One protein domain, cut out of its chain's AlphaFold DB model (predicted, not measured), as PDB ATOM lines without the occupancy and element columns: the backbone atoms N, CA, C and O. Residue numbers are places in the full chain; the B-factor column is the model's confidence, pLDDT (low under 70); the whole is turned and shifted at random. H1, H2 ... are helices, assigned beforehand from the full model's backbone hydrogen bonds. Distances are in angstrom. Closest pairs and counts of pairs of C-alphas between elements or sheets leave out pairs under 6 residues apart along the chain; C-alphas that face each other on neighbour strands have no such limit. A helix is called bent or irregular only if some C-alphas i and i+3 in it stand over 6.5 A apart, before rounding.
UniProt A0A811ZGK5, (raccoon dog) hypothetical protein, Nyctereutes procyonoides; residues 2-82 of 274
ATOM      1  N   LYS A   2     -20.538 -79.580  13.516       80.62
ATOM      2  CA  LYS A   2     -21.073 -80.711  14.306       80.62
ATOM      3  C   LYS A   2     -21.828 -80.222  15.539       80.62
ATOM      4  O   LYS A   2     -21.250 -79.540  16.378       80.62
ATOM      5  N   THR A   3     -23.091 -80.615  15.678       79.31
ATOM      6  CA  THR A   3     -23.907 -80.294  16.856       79.31
ATOM      7  C   THR A   3     -24.051 -81.494  17.784       79.31
ATOM      8  O   THR A   3     -24.115 -82.657  17.359       79.31
ATOM      9  N   HIS A   4     -24.098 -81.212  19.080       75.69
ATOM     10  CA  HIS A   4     -24.483 -82.198  20.074       75.69
ATOM     11  C   HIS A   4     -26.007 -82.322  20.115       75.69
ATOM     12  O   HIS A   4     -26.735 -81.469  19.607       75.69
ATOM     13  N   ALA A   5     -26.528 -83.289  20.849       69.19
ATOM     14  CA  ALA A   5     -27.932 -83.613  20.727       69.19
ATOM     15  C   ALA A   5     -28.966 -82.695  21.418       69.19
ATOM     16  O   ALA A   5     -30.163 -82.940  21.270       69.19
ATOM     17  N   PHE A   6     -28.550 -81.639  22.128       76.88
ATOM     18  CA  PHE A   6     -29.430 -80.490  22.430       76.88
ATOM     19  C   PHE A   6     -29.249 -79.306  21.453       76.88
ATOM     20  O   PHE A   6     -29.591 -78.189  21.803       76.88
ATOM     21  N   HIS A   7     -28.698 -79.530  20.255       78.56
ATOM     22  CA  HIS A   7     -28.487 -78.523  19.195       78.56
ATOM     23  C   HIS A   7     -27.468 -77.411  19.477       78.56
ATOM     24  O   HIS A   7     -27.441 -76.421  18.756       78.56
ATOM     25  N   TYR A   8     -26.579 -77.572  20.455       81.12
ATOM     26  CA  TYR A   8     -25.437 -76.675  20.588       81.12
ATOM     27  C   TYR A   8     -24.308 -77.151  19.683       81.12
ATOM     28  O   TYR A   8     -24.073 -78.359  19.514       81.12
ATOM     29  N   LEU A   9     -23.632 -76.184  19.084       80.62
ATOM     30  CA  LEU A   9     -22.441 -76.396  18.289       80.62
ATOM     31  C   LEU A   9     -21.293 -76.865  19.183       80.62
ATOM     32  O   LEU A   9     -21.040 -76.309  20.246       80.62
ATOM     33  N   GLN A  10     -20.593 -77.910  18.752       76.19
ATOM     34  CA  GLN A  10     -19.380 -78.332  19.429       76.19
ATOM     35  C   GLN A  10     -18.225 -77.391  19.056       76.19
ATOM     36  O   GLN A  10     -17.945 -77.188  17.873       76.19
ATOM     37  N   LEU A  11     -17.533 -76.879  20.072       74.81
ATOM     38  CA  LEU A  11     -16.317 -76.084  19.914       74.81
ATOM     39  C   LEU A  11     -15.250 -76.845  19.109       74.81
ATOM     40  O   LEU A  11     -15.041 -78.050  19.304       74.81
ATOM     41  N   GLY A  12     -14.606 -76.151  18.178       73.69
ATOM     42  CA  GLY A  12     -13.547 -76.636  17.301       73.69
ATOM     43  C   GLY A  12     -14.048 -77.496  16.146       73.69
ATOM     44  O   GLY A  12     -13.244 -78.138  15.472       73.69
ATOM     45  N   MET A  13     -15.368 -77.554  15.943       76.44
ATOM     46  CA  MET A  13     -16.036 -78.463  15.002       76.44
ATOM     47  C   MET A  13     -16.915 -77.727  13.987       76.44
ATOM     48  O   MET A  13     -17.776 -78.324  13.322       76.44
ATOM     49  N   ALA A  14     -16.716 -76.419  13.879       83.81
ATOM     50  CA  ALA A  14     -17.201 -75.605  12.786       83.81
ATOM     51  C   ALA A  14     -16.098 -75.466  11.731       83.81
ATOM     52  O   ALA A  14     -14.925 -75.287  12.047       83.81
ATOM     53  N   SER A  15     -16.492 -75.559  10.466       84.44
ATOM     54  CA  SER A  15     -15.614 -75.349   9.322       84.44
ATOM     55  C   SER A  15     -16.331 -74.483   8.296       84.44
ATOM     56  O   SER A  15     -17.558 -74.550   8.161       84.44
ATOM     57  N   ARG A  16     -15.557 -73.666   7.585       86.50
ATOM     58  CA  ARG A  16     -16.002 -72.858   6.452       86.50
ATOM     59  C   ARG A  16     -15.159 -73.253   5.248       86.50
ATOM     60  O   ARG A  16     -14.030 -72.790   5.098       86.50
ATOM     61  N   GLY A  17     -15.725 -74.105   4.400       86.25
ATOM     62  CA  GLY A  17     -14.944 -74.845   3.413       86.25
ATOM     63  C   GLY A  17     -14.127 -75.930   4.111       86.25
ATOM     64  O   GLY A  17     -14.649 -76.628   4.985       86.25
ATOM     65  N   LEU A  18     -12.845 -76.033   3.766       83.00
ATOM     66  CA  LEU A  18     -11.912 -76.956   4.418       83.00
ATOM     67  C   LEU A  18     -11.231 -76.332   5.645       83.00
ATOM     68  O   LEU A  18     -10.645 -77.046   6.456       83.00
ATOM     69  N   GLN A  19     -11.353 -75.014   5.814       83.00
ATOM     70  CA  GLN A  19     -10.742 -74.289   6.921       83.00
ATOM     71  C   GLN A  19     -11.593 -74.368   8.200       83.00
ATOM     72  O   GLN A  19     -12.813 -74.160   8.139       83.00
ATOM     73  N   PRO A  20     -10.985 -74.642   9.368       83.62
ATOM     74  CA  PRO A  20     -11.680 -74.563  10.646       83.62
ATOM     75  C   PRO A  20     -12.070 -73.112  10.954       83.62
ATOM     76  O   PRO A  20     -11.346 -72.176  10.619       83.62
ATOM     77  N   VAL A  21     -13.220 -72.932  11.598       84.00
ATOM     78  CA  VAL A  21     -13.682 -71.617  12.065       84.00
ATOM     79  C   VAL A  21     -13.244 -71.439  13.522       84.00
ATOM     80  O   VAL A  21     -13.492 -72.350  14.318       84.00
ATOM     81  N   PRO A  22     -12.595 -70.317  13.890       81.56
ATOM     82  CA  PRO A  22     -12.233 -70.042  15.274       81.56
ATOM     83  C   PRO A  22     -13.488 -69.848  16.129       81.56
ATOM     84  O   PRO A  22     -14.423 -69.137  15.756       81.56
ATOM     85  N   ASP A  23     -13.513 -70.507  17.286       76.38
ATOM     86  CA  ASP A  23     -14.714 -70.552  18.111       76.38
ATOM     87  C   ASP A  23     -15.040 -69.187  18.734       76.38
ATOM     88  O   ASP A  23     -16.136 -68.663  18.536       76.38
ATOM     89  N   GLU A  24     -14.086 -68.610  19.469       69.75
ATOM     90  CA  GLU A  24     -14.278 -67.424  20.318       69.75
ATOM     91  C   GLU A  24     -14.629 -66.158  19.528       69.75
ATOM     92  O   GLU A  24     -15.519 -65.414  19.931       69.75
ATOM     93  N   GLU A  25     -13.994 -65.942  18.377       68.50
ATOM     94  CA  GLU A  25     -14.173 -64.711  17.598       68.50
ATOM     95  C   GLU A  25     -15.340 -64.770  16.613       68.50
ATOM     96  O   GLU A  25     -15.952 -63.746  16.316       68.50
ATOM     97  N   GLU A  26     -15.658 -65.944  16.070       78.81
ATOM     98  CA  GLU A  26     -16.584 -66.032  14.942       78.81
ATOM     99  C   GLU A  26     -17.820 -66.859  15.274       78.81
ATOM    100  O   GLU A  26     -18.942 -66.401  15.056       78.81
ATOM    101  N   VAL A  27     -17.655 -68.042  15.868       77.50
ATOM    102  CA  VAL A  27     -18.798 -68.895  16.221       77.50
ATOM    103  C   VAL A  27     -19.670 -68.243  17.292       77.50
ATOM    104  O   VAL A  27     -20.888 -68.176  17.126       77.50
ATOM    105  N   PHE A  28     -19.087 -67.746  18.384       80.56
ATOM    106  CA  PHE A  28     -19.880 -67.116  19.445       80.56
ATOM    107  C   PHE A  28     -20.627 -65.877  18.946       80.56
ATOM    108  O   PHE A  28     -21.807 -65.720  19.259       80.56
ATOM    109  N   ASN A  29     -19.982 -65.054  18.119       79.88
ATOM    110  CA  ASN A  29     -20.607 -63.869  17.537       79.88
ATOM    111  C   ASN A  29     -21.759 -64.234  16.590       79.88
ATOM    112  O   ASN A  29     -22.826 -63.627  16.659       79.88
ATOM    113  N   LEU A  30     -21.597 -65.281  15.772       77.50
ATOM    114  CA  LEU A  30     -22.637 -65.741  14.847       77.50
ATOM    115  C   LEU A  30     -23.892 -66.271  15.567       77.50
ATOM    116  O   LEU A  30     -25.001 -66.127  15.060       77.50
ATOM    117  N   TYR A  31     -23.724 -66.884  16.746       76.75
ATOM    118  CA  TYR A  31     -24.809 -67.495  17.532       76.75
ATOM    119  C   TYR A  31     -25.211 -66.678  18.776       76.75
ATOM    120  O   TYR A  31     -25.809 -67.223  19.713       76.75
ATOM    121  N   GLY A  32     -24.875 -65.383  18.818       75.69
ATOM    122  CA  GLY A  32     -25.274 -64.474  19.901       75.69
ATOM    123  C   GLY A  32     -24.817 -64.928  21.292       75.69
ATOM    124  O   GLY A  32     -25.560 -64.807  22.260       75.69
ATOM    125  N   GLY A  33     -23.638 -65.544  21.386       74.62
ATOM    126  CA  GLY A  33     -23.046 -66.024  22.635       74.62
ATOM    127  C   GLY A  33     -23.538 -67.395  23.120       74.62
ATOM    128  O   GLY A  33     -22.937 -67.967  24.025       74.62
ATOM    129  N   THR A  34     -24.598 -67.958  22.530       74.00
ATOM    130  CA  THR A  34     -25.257 -69.166  23.072       74.00
ATOM    131  C   THR A  34     -24.769 -70.481  22.470       74.00
ATOM    132  O   THR A  34     -24.978 -71.532  23.070       74.00
ATOM    133  N   GLN A  35     -24.165 -70.446  21.272       79.25
ATOM    134  CA  GLN A  35     -23.820 -71.625  20.450       79.25
ATOM    135  C   GLN A  35     -25.013 -72.534  20.094       79.25
ATOM    136  O   GLN A  35     -24.828 -73.593  19.487       79.25
ATOM    137  N   HIS A  36     -26.234 -72.157  20.474       84.19
ATOM    138  CA  HIS A  36     -27.425 -72.970  20.308       84.19
ATOM    139  C   HIS A  36     -28.046 -72.719  18.933       84.19
ATOM    140  O   HIS A  36     -28.352 -71.587  18.565       84.19
ATOM    141  N   THR A  37     -28.273 -73.796  18.182       81.00
ATOM    142  CA  THR A  37     -28.964 -73.760  16.891       81.00
ATOM    143  C   THR A  37     -30.466 -73.971  17.103       81.00
ATOM    144  O   THR A  37     -30.871 -75.058  17.522       81.00
ATOM    145  N   PRO A  38     -31.329 -72.981  16.814       80.12
ATOM    146  CA  PRO A  38     -32.762 -73.131  17.020       80.12
ATOM    147  C   PRO A  38     -33.383 -74.165  16.075       80.12
ATOM    148  O   PRO A  38     -33.146 -74.148  14.870       80.12
ATOM    149  N   LEU A  39     -34.264 -75.012  16.608       76.12
ATOM    150  CA  LEU A  39     -34.936 -76.066  15.838       76.12
ATOM    151  C   LEU A  39     -35.720 -75.544  14.629       76.12
ATOM    152  O   LEU A  39     -35.730 -76.194  13.590       76.12
ATOM    153  N   TYR A  40     -36.341 -74.366  14.741       77.75
ATOM    154  CA  TYR A  40     -37.107 -73.770  13.642       77.75
ATOM    155  C   TYR A  40     -36.232 -73.374  12.439       77.75
ATOM    156  O   TYR A  40     -36.760 -73.191  11.348       77.75
ATOM    157  N   GLN A  41     -34.912 -73.253  12.621       76.69
ATOM    158  CA  GLN A  41     -33.948 -72.963  11.553       76.69
ATOM    159  C   GLN A  41     -33.455 -74.235  10.846       76.69
ATOM    160  O   GLN A  41     -32.963 -74.184   9.717       76.69
ATOM    161  N   MET A  42     -33.596 -75.394  11.493       75.19
ATOM    162  CA  MET A  42     -33.073 -76.663  11.003       75.19
ATOM    163  C   MET A  42     -34.027 -77.327  10.007       75.19
ATOM    164  O   MET A  42     -35.249 -77.279  10.142       75.19
ATOM    165  N   SER A  43     -33.465 -78.010   9.012       70.62
ATOM    166  CA  SER A  43     -34.226 -78.828   8.078       70.62
ATOM    167  C   SER A  43     -34.806 -80.049   8.783       70.62
ATOM    168  O   SER A  43     -34.104 -80.709   9.550       70.62
ATOM    169  N   GLY A  44     -36.056 -80.397   8.480       63.19
ATOM    170  CA  GLY A  44     -36.639 -81.678   8.872       63.19
ATOM    171  C   GLY A  44     -35.962 -82.869   8.181       63.19
ATOM    172  O   GLY A  44     -35.093 -82.702   7.326       63.19
ATOM    173  N   PHE A  45     -36.412 -84.084   8.508       53.16
ATOM    174  CA  PHE A  45     -35.830 -85.356   8.041       53.16
ATOM    175  C   PHE A  45     -35.733 -85.484   6.506       53.16
ATOM    176  O   PHE A  45     -34.866 -86.175   5.990       53.16
ATOM    177  N   TYR A  46     -36.597 -84.776   5.773       53.34
ATOM    178  CA  TYR A  46     -36.631 -84.745   4.306       53.34
ATOM    179  C   TYR A  46     -35.934 -83.515   3.695       53.34
ATOM    180  O   TYR A  46     -36.234 -83.140   2.563       53.34
ATOM    181  N   GLY A  47     -35.080 -82.818   4.451       54.53
ATOM    182  CA  GLY A  47     -34.353 -81.639   3.966       54.53
ATOM    183  C   GLY A  47     -35.214 -80.381   3.777       54.53
ATOM    184  O   GLY A  47     -34.743 -79.403   3.210       54.53
ATOM    185  N   LYS A  48     -36.467 -80.373   4.254       54.00
ATOM    186  CA  LYS A  48     -37.344 -79.192   4.219       54.00
ATOM    187  C   LYS A  48     -37.165 -78.362   5.491       54.00
ATOM    188  O   LYS A  48     -37.479 -78.846   6.574       54.00
ATOM    189  N   GLY A  49     -36.664 -77.138   5.362       58.28
ATOM    190  CA  GLY A  49     -36.549 -76.153   6.444       58.28
ATOM    191  C   GLY A  49     -35.719 -74.939   6.015       58.28
ATOM    192  O   GLY A  49     -35.100 -74.988   4.953       58.28
ATOM    193  N   PRO A  50     -35.759 -73.838   6.781       60.31
ATOM    194  CA  PRO A  50     -35.536 -72.505   6.225       60.31
ATOM    195  C   PRO A  50     -34.070 -72.067   6.100       60.31
ATOM    196  O   PRO A  50     -33.815 -71.181   5.292       60.31
ATOM    197  N   SER A  51     -33.107 -72.639   6.838       70.56
ATOM    198  CA  SER A  51     -31.723 -72.125   6.764       70.56
ATOM    199  C   SER A  51     -30.587 -73.119   7.029       70.56
ATOM    200  O   SER A  51     -29.498 -72.920   6.496       70.56
ATOM    201  N   ILE A  52     -30.788 -74.193   7.803       81.12
ATOM    202  CA  ILE A  52     -29.704 -75.125   8.173       81.12
ATOM    203  C   ILE A  52     -30.039 -76.554   7.751       81.12
ATOM    204  O   ILE A  52     -30.952 -77.171   8.296       81.12
ATOM    205  N   LYS A  53     -29.259 -77.122   6.827       82.12
ATOM    206  CA  LYS A  53     -29.401 -78.524   6.412       82.12
ATOM    207  C   LYS A  53     -28.814 -79.491   7.438       82.12
ATOM    208  O   LYS A  53     -27.678 -79.334   7.884       82.12
ATOM    209  N   GLN A  54     -29.567 -80.543   7.740       79.31
ATOM    210  CA  GLN A  54     -29.087 -81.718   8.462       79.31
ATOM    211  C   GLN A  54     -28.641 -82.804   7.477       79.31
ATOM    212  O   GLN A  54     -29.438 -83.308   6.689       79.31
ATOM    213  N   PHE A  55     -27.364 -83.173   7.549       76.94
ATOM    214  CA  PHE A  55     -26.758 -84.260   6.782       76.94
ATOM    215  C   PHE A  55     -26.918 -85.577   7.549       76.94
ATOM    216  O   PHE A  55     -26.236 -85.798   8.551       76.94
ATOM    217  N   MET A  56     -27.869 -86.408   7.119       71.25
ATOM    218  CA  MET A  56     -28.367 -87.550   7.902       71.25
ATOM    219  C   MET A  56     -28.168 -88.912   7.235       71.25
ATOM    220  O   MET A  56     -28.341 -89.932   7.898       71.25
ATOM    221  N   ASP A  57     -27.815 -88.945   5.953       69.62
ATOM    222  CA  ASP A  57     -27.674 -90.179   5.183       69.62
ATOM    223  C   ASP A  57     -26.239 -90.386   4.673       69.62
ATOM    224  O   ASP A  57     -25.376 -89.515   4.763       69.62
ATOM    225  N   ILE A  58     -25.971 -91.571   4.126       67.31
ATOM    226  CA  ILE A  58     -24.661 -91.904   3.545       67.31
ATOM    227  C   ILE A  58     -24.335 -91.060   2.301       67.31
ATOM    228  O   ILE A  58     -23.166 -90.858   1.977       67.31
ATOM    229  N   PHE A  59     -25.359 -90.542   1.615       70.38
ATOM    230  CA  PHE A  59     -25.215 -89.681   0.438       70.38
ATOM    231  C   PHE A  59     -24.839 -88.243   0.818       70.38
ATOM    232  O   PHE A  59     -24.290 -87.502   0.007       70.38
ATOM    233  N   SER A  60     -25.033 -87.883   2.083       75.94
ATOM    234  CA  SER A  60     -24.667 -86.597   2.652       75.94
ATOM    235  C   SER A  60     -23.154 -86.421   2.779       75.94
ATOM    236  O   SER A  60     -22.673 -85.290   2.802       75.94
ATOM    237  N   LEU A  61     -22.384 -87.513   2.866       75.06
ATOM    238  CA  LEU A  61     -20.922 -87.464   2.962       75.06
ATOM    239  C   LEU A  61     -20.269 -86.849   1.710       75.06
ATOM    240  O   LEU A  61     -19.571 -85.843   1.858       75.06
ATOM    241  N   PRO A  62     -20.491 -87.384   0.488       76.06
ATOM    242  CA  PRO A  62     -19.939 -86.777  -0.721       76.06
ATOM    243  C   PRO A  62     -20.508 -85.379  -0.976       76.06
ATOM    244  O   PRO A  62     -19.774 -84.511  -1.437       76.06
ATOM    245  N   GLU A  63     -21.774 -85.128  -0.626       80.88
ATOM    246  CA  GLU A  63     -22.367 -83.794  -0.734       80.88
ATOM    247  C   GLU A  63     -21.648 -82.770   0.159       80.88
ATOM    248  O   GLU A  63     -21.249 -81.704  -0.309       80.88
ATOM    249  N   THR A  64     -21.432 -83.098   1.436       83.38
ATOM    250  CA  THR A  64     -20.753 -82.208   2.393       83.38
ATOM    251  C   THR A  64     -19.301 -81.964   1.992       83.38
ATOM    252  O   THR A  64     -18.807 -80.841   2.111       83.38
ATOM    253  N   ALA A  65     -18.615 -83.000   1.504       82.81
ATOM    254  CA  ALA A  65     -17.256 -82.876   0.989       82.81
ATOM    255  C   ALA A  65     -17.203 -81.946  -0.231       82.81
ATOM    256  O   ALA A  65     -16.394 -81.021  -0.253       82.81
ATOM    257  N   LEU A  66     -18.102 -82.133  -1.204       85.62
ATOM    258  CA  LEU A  66     -18.173 -81.292  -2.398       85.62
ATOM    259  C   LEU A  66     -18.462 -79.831  -2.043       85.62
ATOM    260  O   LEU A  66     -17.736 -78.947  -2.490       85.62
ATOM    261  N   LEU A  67     -19.458 -79.578  -1.188       89.00
ATOM    262  CA  LEU A  67     -19.756 -78.234  -0.680       89.00
ATOM    263  C   LEU A  67     -18.526 -77.599  -0.023       89.00
ATOM    264  O   LEU A  67     -18.229 -76.433  -0.271       89.00
ATOM    265  N   SER A  68     -17.789 -78.370   0.781       87.94
ATOM    266  CA  SER A  68     -16.590 -77.878   1.463       87.94
ATOM    267  C   SER A  68     -15.493 -77.499   0.467       87.94
ATOM    268  O   SER A  68     -14.922 -76.419   0.587       87.94
ATOM    269  N   CYS A  69     -15.244 -78.331  -0.546       88.69
ATOM    270  CA  CYS A  69     -14.258 -78.061  -1.594       88.69
ATOM    271  C   CYS A  69     -14.628 -76.848  -2.455       88.69
ATOM    272  O   CYS A  69     -13.765 -76.026  -2.748       88.69
ATOM    273  N   VAL A  70     -15.897 -76.714  -2.854       92.06
ATOM    274  CA  VAL A  70     -16.350 -75.590  -3.691       92.06
ATOM    275  C   VAL A  70     -16.244 -74.272  -2.925       92.06
ATOM    276  O   VAL A  70     -15.718 -73.294  -3.454       92.06
ATOM    277  N   VAL A  71     -16.674 -74.255  -1.659       91.75
ATOM    278  CA  VAL A  71     -16.529 -73.079  -0.791       91.75
ATOM    279  C   VAL A  71     -15.056 -72.710  -0.611       91.75
ATOM    280  O   VAL A  71     -14.712 -71.533  -0.686       91.75
ATOM    281  N   ASP A  72     -14.182 -73.691  -0.391       91.38
ATOM    282  CA  ASP A  72     -12.745 -73.448  -0.236       91.38
ATOM    283  C   ASP A  72     -12.124 -72.882  -1.520       91.38
ATOM    284  O   ASP A  72     -11.413 -71.878  -1.482       91.38
ATOM    285  N   HIS A  73     -12.490 -73.447  -2.675       92.38
ATOM    286  CA  HIS A  73     -12.049 -72.978  -3.985       92.38
ATOM    287  C   HIS A  73     -12.468 -71.528  -4.244       92.38
ATOM    288  O   HIS A  73     -11.633 -70.710  -4.629       92.38
ATOM    289  N   PHE A  74     -13.735 -71.190  -3.993       94.56
ATOM    290  CA  PHE A  74     -14.255 -69.841  -4.222       94.56
ATOM    291  C   PHE A  74     -13.535 -68.821  -3.346       94.56
ATOM    292  O   PHE A  74     -13.120 -67.770  -3.827       94.56
ATOM    293  N   ARG A  75     -13.301 -69.162  -2.077       91.06
ATOM    294  CA  ARG A  75     -12.567 -68.299  -1.149       91.06
ATOM    295  C   ARG A  75     -11.102 -68.138  -1.538       91.06
ATOM    296  O   ARG A  75     -10.606 -67.017  -1.504       91.06
ATOM    297  N   GLY A  76     -10.432 -69.219  -1.938       92.88
ATOM    298  CA  GLY A  76      -9.034 -69.182  -2.376       92.88
ATOM    299  C   GLY A  76      -8.806 -68.328  -3.627       92.88
ATOM    300  O   GLY A  76      -7.725 -67.773  -3.791       92.88
ATOM    301  N   HIS A  77      -9.831 -68.175  -4.471       95.19
ATOM    302  CA  HIS A  77      -9.778 -67.375  -5.699       95.19
ATOM    303  C   HIS A  77     -10.478 -66.011  -5.573       95.19
ATOM    304  O   HIS A  77     -10.601 -65.297  -6.563       95.19
ATOM    305  N   GLY A  78     -10.957 -65.638  -4.380       92.88
ATOM    306  CA  GLY A  78     -11.646 -64.362  -4.161       92.88
ATOM    307  C   GLY A  78     -12.986 -64.232  -4.897       92.88
ATOM    308  O   GLY A  78     -13.429 -63.121  -5.180       92.88
ATOM    309  N   LEU A  79     -13.638 -65.350  -5.221       93.19
ATOM    310  CA  LEU A  79     -14.940 -65.364  -5.881       93.19
ATOM    311  C   LEU A  79     -16.039 -65.096  -4.848       93.19
ATOM    312  O   LEU A  79     -16.198 -65.846  -3.884       93.19
ATOM    313  N   GLY A  80     -16.809 -64.029  -5.056       92.81
ATOM    314  CA  GLY A  80     -18.010 -63.755  -4.270       92.81
ATOM    315  C   GLY A  80     -19.108 -64.772  -4.579       92.81
ATOM    316  O   GLY A  80     -19.322 -65.127  -5.736       92.81
ATOM    317  N   PHE A  81     -19.816 -65.236  -3.551       93.56
ATOM    318  CA  PHE A  81     -20.934 -66.160  -3.714       93.56
ATOM    319  C   PHE A  81     -22.005 -65.950  -2.653       93.56
ATOM    320  O   PHE A  81     -21.715 -65.579  -1.516       93.56
ATOM    321  N   ASP A  82     -23.244 -66.254  -3.030       91.69
ATOM    322  CA  ASP A  82     -24.344 -66.402  -2.089       91.69
ATOM    323  C   ASP A  82     -24.433 -67.859  -1.610       91.69
ATOM    324  O   ASP A  82     -24.404 -68.798  -2.409       91.69
TER     325      ASP A  82
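This is residues 2 to 82 of the 274 residues of the protein "(raccoon dog) hypothetical protein" of Nyctereutes procyonoides (UniProt A0A811ZGK5). This domain has little regular structure: long loops and two helices that stand apart make a loose frame, with short H1 on one side and long H2 on another. The looping stretch of residues 31 to 59 joins them. The printed part has 81 residues, with H1 then H2, no named strand and under half of its residues in named elements; its class is all helix. It is only just compact, close to loose, with a radius of gyration of the C-alphas of 13.5 A and spans of 36 by 32 by 20 A.

Start at Lys 2 and pass residues 15 to 16, which pair antiparallel with residues 19 to 20. Next comes H1, residues 23 to 30, where 2 of 4 O i to N i+4 pairs are within hydrogen-bond range. A long link of 29 residues leads to H2, residues 60 to 76, where every such pair is within range. H1 and H2 are apart.

Find C-alpha 23 at (-14.714, -70.552, 18.111); from there H1 runs 9.8 A. It is neither bent nor irregular, but only just: C-alphas 25 and 28 are 6.5 A apart. Find C-alpha 60 at (-24.667, -86.597, 2.652); H2 runs 23.9 A to C-alpha 76 at (-9.034, -69.182, -2.376).

The two C-alphas farthest apart, of Phe 6 and His 77, are 36.7 A apart. The printed part has no cut. Look for pLDDT under 70 at residues 5, 24 to 25, 44 to 50 and 57 to 58.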